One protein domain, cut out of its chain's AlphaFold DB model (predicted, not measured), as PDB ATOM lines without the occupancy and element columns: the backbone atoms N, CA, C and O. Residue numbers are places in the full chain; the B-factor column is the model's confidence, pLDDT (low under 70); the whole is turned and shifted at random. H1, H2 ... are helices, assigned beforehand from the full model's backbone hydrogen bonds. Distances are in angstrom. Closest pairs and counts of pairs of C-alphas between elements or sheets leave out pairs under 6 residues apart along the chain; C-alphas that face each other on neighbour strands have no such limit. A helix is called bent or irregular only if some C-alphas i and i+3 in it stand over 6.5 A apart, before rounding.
ATOM      1  N   THR A  52      21.161  18.225 -11.220       77.19
ATOM      2  CA  THR A  52      21.680  18.960 -10.062       77.19
ATOM      3  C   THR A  52      21.036  20.330  -9.907       77.19
ATOM      4  O   THR A  52      20.688  20.702  -8.791       77.19
ATOM      5  N   ASP A  53      20.853  21.037 -11.016       81.50
ATOM      6  CA  ASP A  53      20.372  22.416 -11.057       81.50
ATOM      7  C   ASP A  53      18.855  22.454 -10.879       81.50
ATOM      8  O   ASP A  53      18.330  23.337 -10.222       81.50
ATOM      9  N   ALA A  54      18.139  21.450 -11.390       79.62
ATOM     10  CA  ALA A  54      16.713  21.271 -11.144       79.62
ATOM     11  C   ALA A  54      16.422  20.997  -9.660       79.62
ATOM     12  O   ALA A  54      15.467  21.547  -9.117       79.62
ATOM     13  N   ILE A  55      17.262  20.191  -8.993       77.19
ATOM     14  CA  ILE A  55      17.172  19.974  -7.540       77.19
ATOM     15  C   ILE A  55      17.455  21.285  -6.799       77.19
ATOM     16  O   ILE A  55      16.704  21.633  -5.897       77.19
ATOM     17  N   GLN A  56      18.478  22.037  -7.215       81.56
ATOM     18  CA  GLN A  56      18.818  23.319  -6.595       81.56
ATOM     19  C   GLN A  56      17.698  24.355  -6.765       81.56
ATOM     20  O   GLN A  56      17.278  24.972  -5.797       81.56
ATOM     21  N   ASN A  57      17.125  24.465  -7.964       84.62
ATOM     22  CA  ASN A  57      15.993  25.347  -8.239       84.62
ATOM     23  C   ASN A  57      14.744  24.945  -7.439       84.62
ATOM     24  O   ASN A  57      13.966  25.808  -7.040       84.62
ATOM     25  N   ALA A  58      14.537  23.646  -7.202       80.44
ATOM     26  CA  ALA A  58      13.455  23.165  -6.351       80.44
ATOM     27  C   ALA A  58      13.704  23.496  -4.869       80.44
ATOM     28  O   ALA A  58      12.766  23.899  -4.183       80.44
ATOM     29  N   GLU A  59      14.946  23.385  -4.385       81.00
ATOM     30  CA  GLU A  59      15.341  23.853  -3.046       81.00
ATOM     31  C   GLU A  59      15.091  25.361  -2.912       81.00
ATOM     32  O   GLU A  59      14.416  25.796  -1.978       81.00
ATOM     33  N   ASP A  60      15.541  26.154  -3.883       85.19
ATOM     34  CA  ASP A  60      15.350  27.604  -3.904       85.19
ATOM     35  C   ASP A  60      13.860  27.972  -3.928       85.19
ATOM     36  O   ASP A  60      13.415  28.842  -3.177       85.19
ATOM     37  N   TYR A  61      13.050  27.255  -4.708       87.62
ATOM     38  CA  TYR A  61      11.602  27.443  -4.738       87.62
ATOM     39  C   TYR A  61      10.937  27.092  -3.400       87.62
ATOM     40  O   TYR A  61      10.112  27.858  -2.905       87.62
ATOM     41  N   LEU A  62      11.321  25.983  -2.763       79.94
ATOM     42  CA  LEU A  62      10.800  25.607  -1.446       79.94
ATOM     43  C   LEU A  62      11.210  26.613  -0.364       79.94
ATOM     44  O   LEU A  62      10.387  26.971   0.478       79.94
ATOM     45  N   THR A  63      12.440  27.137  -0.403       82.19
ATOM     46  CA  THR A  63      12.849  28.217   0.512       82.19
ATOM     47  C   THR A  63      12.064  29.506   0.265       82.19
ATOM     48  O   THR A  63      11.756  30.228   1.214       82.19
ATOM     49  N   HIS A  64      11.703  29.797  -0.985       88.00
ATOM     50  CA  HIS A  64      10.864  30.934  -1.341       88.00
ATOM     51  C   HIS A  64       9.418  30.770  -0.846       88.00
ATOM     52  O   HIS A  64       8.882  31.687  -0.228       88.00
ATOM     53  N   GLU A  65       8.805  29.599  -1.028       82.75
ATOM     54  CA  GLU A  65       7.460  29.309  -0.508       82.75
ATOM     55  C   GLU A  65       7.431  29.248   1.027       82.75
ATOM     56  O   GLU A  65       6.475  29.710   1.653       82.75
ATOM     57  N   LYS A  66       8.529  28.811   1.657       81.38
ATOM     58  CA  LYS A  66       8.728  28.934   3.105       81.38
ATOM     59  C   LYS A  66       8.722  30.394   3.556       81.38
ATOM     60  O   LYS A  66       8.034  30.729   4.513       81.38
ATOM     61  N   LYS A  67       9.458  31.280   2.873       85.25
ATOM     62  CA  LYS A  67       9.481  32.722   3.200       85.25
ATOM     63  C   LYS A  67       8.096  33.365   3.106       85.25
ATOM     64  O   LYS A  67       7.841  34.346   3.794       85.25
ATOM     65  N   LYS A  68       7.207  32.808   2.281       89.56
ATOM     66  CA  LYS A  68       5.805  33.226   2.174       89.56
ATOM     67  C   LYS A  68       4.880  32.602   3.230       89.56
ATOM     68  O   LYS A  68       3.719  32.990   3.298       89.56
ATOM     69  N   GLY A  69       5.368  31.662   4.042       85.94
ATOM     70  CA  GLY A  69       4.598  30.991   5.093       85.94
ATOM     71  C   GLY A  69       3.753  29.805   4.617       85.94
ATOM     72  O   GLY A  69       2.896  29.348   5.366       85.94
ATOM     73  N   PHE A  70       3.970  29.296   3.399       78.06
ATOM     74  CA  PHE A  70       3.185  28.179   2.851       78.06
ATOM     75  C   PHE A  70       3.695  26.788   3.266       78.06
ATOM     76  O   PHE A  70       2.996  25.801   3.052       78.06
ATOM     77  N   VAL A  71       4.898  26.687   3.848       78.75
ATOM     78  CA  VAL A  71       5.531  25.410   4.232       78.75
ATOM     79  C   VAL A  71       6.008  25.475   5.684       78.75
ATOM     80  O   VAL A  71       6.703  26.417   6.062       78.75
ATOM     81  N   ASN A  72       5.655  24.463   6.485       75.25
ATOM     82  CA  ASN A  72       6.019  24.366   7.901       75.25
ATOM     83  C   ASN A  72       7.529  24.111   8.101       75.25
ATOM     84  O   ASN A  72       8.185  23.449   7.295       75.25
ATOM     85  N   ASP A  73       8.084  24.599   9.217       67.25
ATOM     86  CA  ASP A  73       9.524  24.532   9.528       67.25
ATOM     87  C   ASP A  73      10.091  23.106   9.653       67.25
ATOM     88  O   ASP A  73      11.288  22.897   9.436       67.25
ATOM     89  N   THR A  74       9.249  22.117   9.960       58.38
ATOM     90  CA  THR A  74       9.650  20.723  10.197       58.38
ATOM     91  C   THR A  74      10.144  20.006   8.937       58.38
ATOM     92  O   THR A  74      11.050  19.176   9.030       58.38
ATOM     93  N   ASP A  75       9.645  20.374   7.755       60.69
ATOM     94  CA  ASP A  75       9.895  19.621   6.515       60.69
ATOM     95  C   ASP A  75      11.218  20.000   5.826       60.69
ATOM     96  O   ASP A  75      11.811  19.203   5.097       60.69
ATOM     97  N   MET A  76      11.751  21.194   6.096       62.44
ATOM     98  CA  MET A  76      12.932  21.714   5.388       62.44
ATOM     99  C   MET A  76      14.262  21.135   5.882       62.44
ATOM    100  O   MET A  76      15.222  21.067   5.112       62.44
ATOM    101  N   SER A  77      14.321  20.666   7.133       65.94
ATOM    102  CA  SER A  77      15.522  20.024   7.692       65.94
ATOM    103  C   SER A  77      15.843  18.678   7.021       65.94
ATOM    104  O   SER A  77      17.005  18.278   6.927       65.94
ATOM    105  N   LEU A  78      14.818  18.000   6.497       64.62
ATOM    106  CA  LEU A  78      14.940  16.766   5.722       64.62
ATOM    107  C   LEU A  78      15.438  17.025   4.296       64.62
ATOM    108  O   LEU A  78      16.251  16.253   3.786       64.62
ATOM    109  N   VAL A  79      14.991  18.120   3.672       60.38
ATOM    110  CA  VAL A  79      15.341  18.471   2.285       60.38
ATOM    111  C   VAL A  79      16.784  18.972   2.176       60.38
ATOM    112  O   VAL A  79      17.486  18.577   1.249       60.38
ATOM    113  N   SER A  80      17.277  19.752   3.147       64.12
ATOM    114  CA  SER A  80      18.658  20.266   3.128       64.12
ATOM    115  C   SER A  80      19.719  19.220   3.492       64.12
ATOM    116  O   SER A  80      20.913  19.528   3.515       64.12
ATOM    117  N   ASN A  81      19.320  17.991   3.837       73.62
ATOM    118  CA  ASN A  81      20.259  16.961   4.251       73.62
ATOM    119  C   ASN A  81      20.947  16.335   3.015       73.62
ATOM    120  O   ASN A  81      20.283  15.685   2.199       73.62
ATOM    121  N   PRO A  82      22.285  16.433   2.872       70.38
ATOM    122  CA  PRO A  82      23.008  15.864   1.729       70.38
ATOM    123  C   PRO A  82      22.846  14.338   1.610       70.38
ATOM    124  O   PRO A  82      22.948  13.773   0.514       70.38
ATOM    125  N   LEU A  83      22.534  13.652   2.715       64.19
ATOM    126  CA  LEU A  83      22.208  12.226   2.713       64.19
ATOM    127  C   LEU A  83      20.863  11.948   2.034       64.19
ATOM    128  O   LEU A  83      20.739  10.945   1.328       64.19
ATOM    129  N   PHE A  84      19.884  12.844   2.183       66.94
ATOM    130  CA  PHE A  84      18.597  12.740   1.503       66.94
ATOM    131  C   PHE A  84      18.763  12.959  -0.003       66.94
ATOM    132  O   PHE A  84      18.302  12.127  -0.782       66.94
ATOM    133  N   ARG A  85      19.556  13.960  -0.421       64.56
ATOM    134  CA  ARG A  85      19.928  14.187  -1.835       64.56
ATOM    135  C   ARG A  85      20.611  12.964  -2.455       64.56
ATOM    136  O   ARG A  85      20.256  12.530  -3.550       64.56
ATOM    137  N   THR A  86      21.548  12.354  -1.729       69.44
ATOM    138  CA  THR A  86      22.251  11.136  -2.173       69.44
ATOM    139  C   THR A  86      21.304   9.938  -2.259       69.44
ATOM    140  O   THR A  86      21.400   9.130  -3.184       69.44
ATOM    141  N   ARG A  87      20.355   9.820  -1.322       70.62
ATOM    142  CA  ARG A  87      19.334   8.766  -1.314       70.62
ATOM    143  C   ARG A  87      18.344   8.926  -2.468       70.62
ATOM    144  O   ARG A  87      18.085   7.935  -3.141       70.62
ATOM    145  N   LEU A  88      17.877  10.143  -2.748       68.75
ATOM    146  CA  LEU A  88      16.995  10.471  -3.878       68.75
ATOM    147  C   LEU A  88      17.678  10.210  -5.222       68.75
ATOM    148  O   LEU A  88      17.094   9.586  -6.104       68.75
ATOM    149  N   LEU A  89      18.948  10.598  -5.369       70.50
ATOM    150  CA  LEU A  89      19.735  10.277  -6.563       70.50
ATOM    151  C   LEU A  89      19.911   8.763  -6.730       70.50
ATOM    152  O   LEU A  89      19.690   8.230  -7.812       70.50
ATOM    153  N   ARG A  90      20.239   8.033  -5.658       69.44
ATOM    154  CA  ARG A  90      20.304   6.562  -5.709       69.44
ATOM    155  C   ARG A  90      18.955   5.937  -6.045       69.44
ATOM    156  O   ARG A  90      18.925   4.933  -6.747       69.44
ATOM    157  N   GLN A  91      17.863   6.499  -5.543       71.75
ATOM    158  CA  GLN A  91      16.519   5.993  -5.772       71.75
ATOM    159  C   GLN A  91      16.067   6.239  -7.212       71.75
ATOM    160  O   GLN A  91      15.689   5.286  -7.874       71.75
ATOM    161  N   THR A  92      16.228   7.448  -7.743       69.06
ATOM    162  CA  THR A  92      15.930   7.762  -9.153       69.06
ATOM    163  C   THR A  92      16.809   6.973 -10.125       69.06
ATOM    164  O   THR A  92      16.329   6.512 -11.158       69.06
ATOM    165  N   VAL A  93      18.085   6.740  -9.792       70.00
ATOM    166  CA  VAL A  93      18.957   5.840 -10.566       70.00
ATOM    167  C   VAL A  93      18.460   4.396 -10.488       70.00
ATOM    168  O   VAL A  93      18.438   3.722 -11.512       70.00
ATOM    169  N   LYS A  94      18.021   3.920  -9.315       71.38
ATOM    170  CA  LYS A  94      17.417   2.588  -9.152       71.38
ATOM    171  C   LYS A  94      16.084   2.457  -9.886       71.38
ATOM    172  O   LYS A  94      15.835   1.412 -10.462       71.38
TER     173      LYS A  94
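AT A GLANCE: This is residues 52 to 94 of the 641 residues of an uncharacterized protein of Tritrichomonas foetus (UniProt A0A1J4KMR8). Read from the first printed residue, the backbone draws a long, open U: H1 makes one side, residues 68 to 72 make the turn, and H2 followed by H3 makes the other side. The short H2 runs back beside H1, near it but with few close C-alphas between them, and H3 goes on from H2 at a changed slant, apart from H1; the U stays open, and no helix touches another. You will find 43 residues printed, with three named helices in the order H1, H2, H3 and no named strand; the class is all helix. The whole is only just loose, close to compact, with a radius of gyration of the C-alphas of 11.3 A, and its outline is elongated, with spans of 34 by 20 by 13 A.

HOW THE PARTS SIT: Start with H1, residues 52 to 67, and hold it against H2, residues 73 to 79. The two are close but not clearly touching, with 2 pairs of C-alphas within 8 A. Look at Glu 59 and Val 79, whose C-alphas are the closest of the two helices, 7.6 A apart. Their lines stand at a shallow tilt of 5 degrees, and they run opposite ways. From centre to centre H1 and H2 are 12.4 A apart. Next take H3, residues 82 to 94, which is close to H2 but not clearly touching it, again with 2 pairs of C-alphas within 8 A. Here the closest C-alphas are those of Leu 78 and Phe 84, 6.9 A apart. H2 and H3 stand at a steep tilt of 56 degrees and run the same way, with their centres 16.5 A apart. H1 and H3 are apart, with no C-alpha of the one within 8 A of the other. In the backbone of H1 and H3, every O i to N i+4 pair is within hydrogen-bond range. In H2, 0 of 3 such pairs are within range, and 1 of 4 O i to N i+3 pairs is.

IN THESE COORDINATES: Find C-alpha 52 at (21.680, 18.960, -10.062); from there H1 runs through 16 residues, Thr 52 to Lys 67, and covers 22.7 A from first to last C-alpha. It is the longest helix by residues, and its last C-alpha is at (9.481, 32.722, 3.200). Go on through residues 68 to 72 to C-alpha 73 at (9.524, 24.532, 9.528), where H2 begins; it has 7 residues, Asp 73 to Val 79. H2 is neither bent nor irregular, but only just: C-alphas 74 and 77 are 6.4 A apart. After residues 80 and 81 comes H3, 13 residues from Pro 82 to Lys 94, 18.1 A from first to last C-alpha. It ends at C-alpha 94, at (17.417, 2.588, -9.152).

THE WHOLE: The two C-alphas farthest apart are those of Lys 68 and Lys 94, at 34.7 A, while the first and last printed C-alphas, Thr 52 and Lys 94, are 16.9 A apart. The printed part has no cut. The link from H1 to H2, with 5 residues, is tight, and so is the link from H2 to H3, with 2 residues. In the B-factor column the mean pLDDT of the printed part is 74.4. Look for values under 70 at residues 73 to 80, at residues 83 to 86, and at residues 88, 90 and 92. The mean pLDDT is 82 in H1, 63 in H2 and 69 in H3.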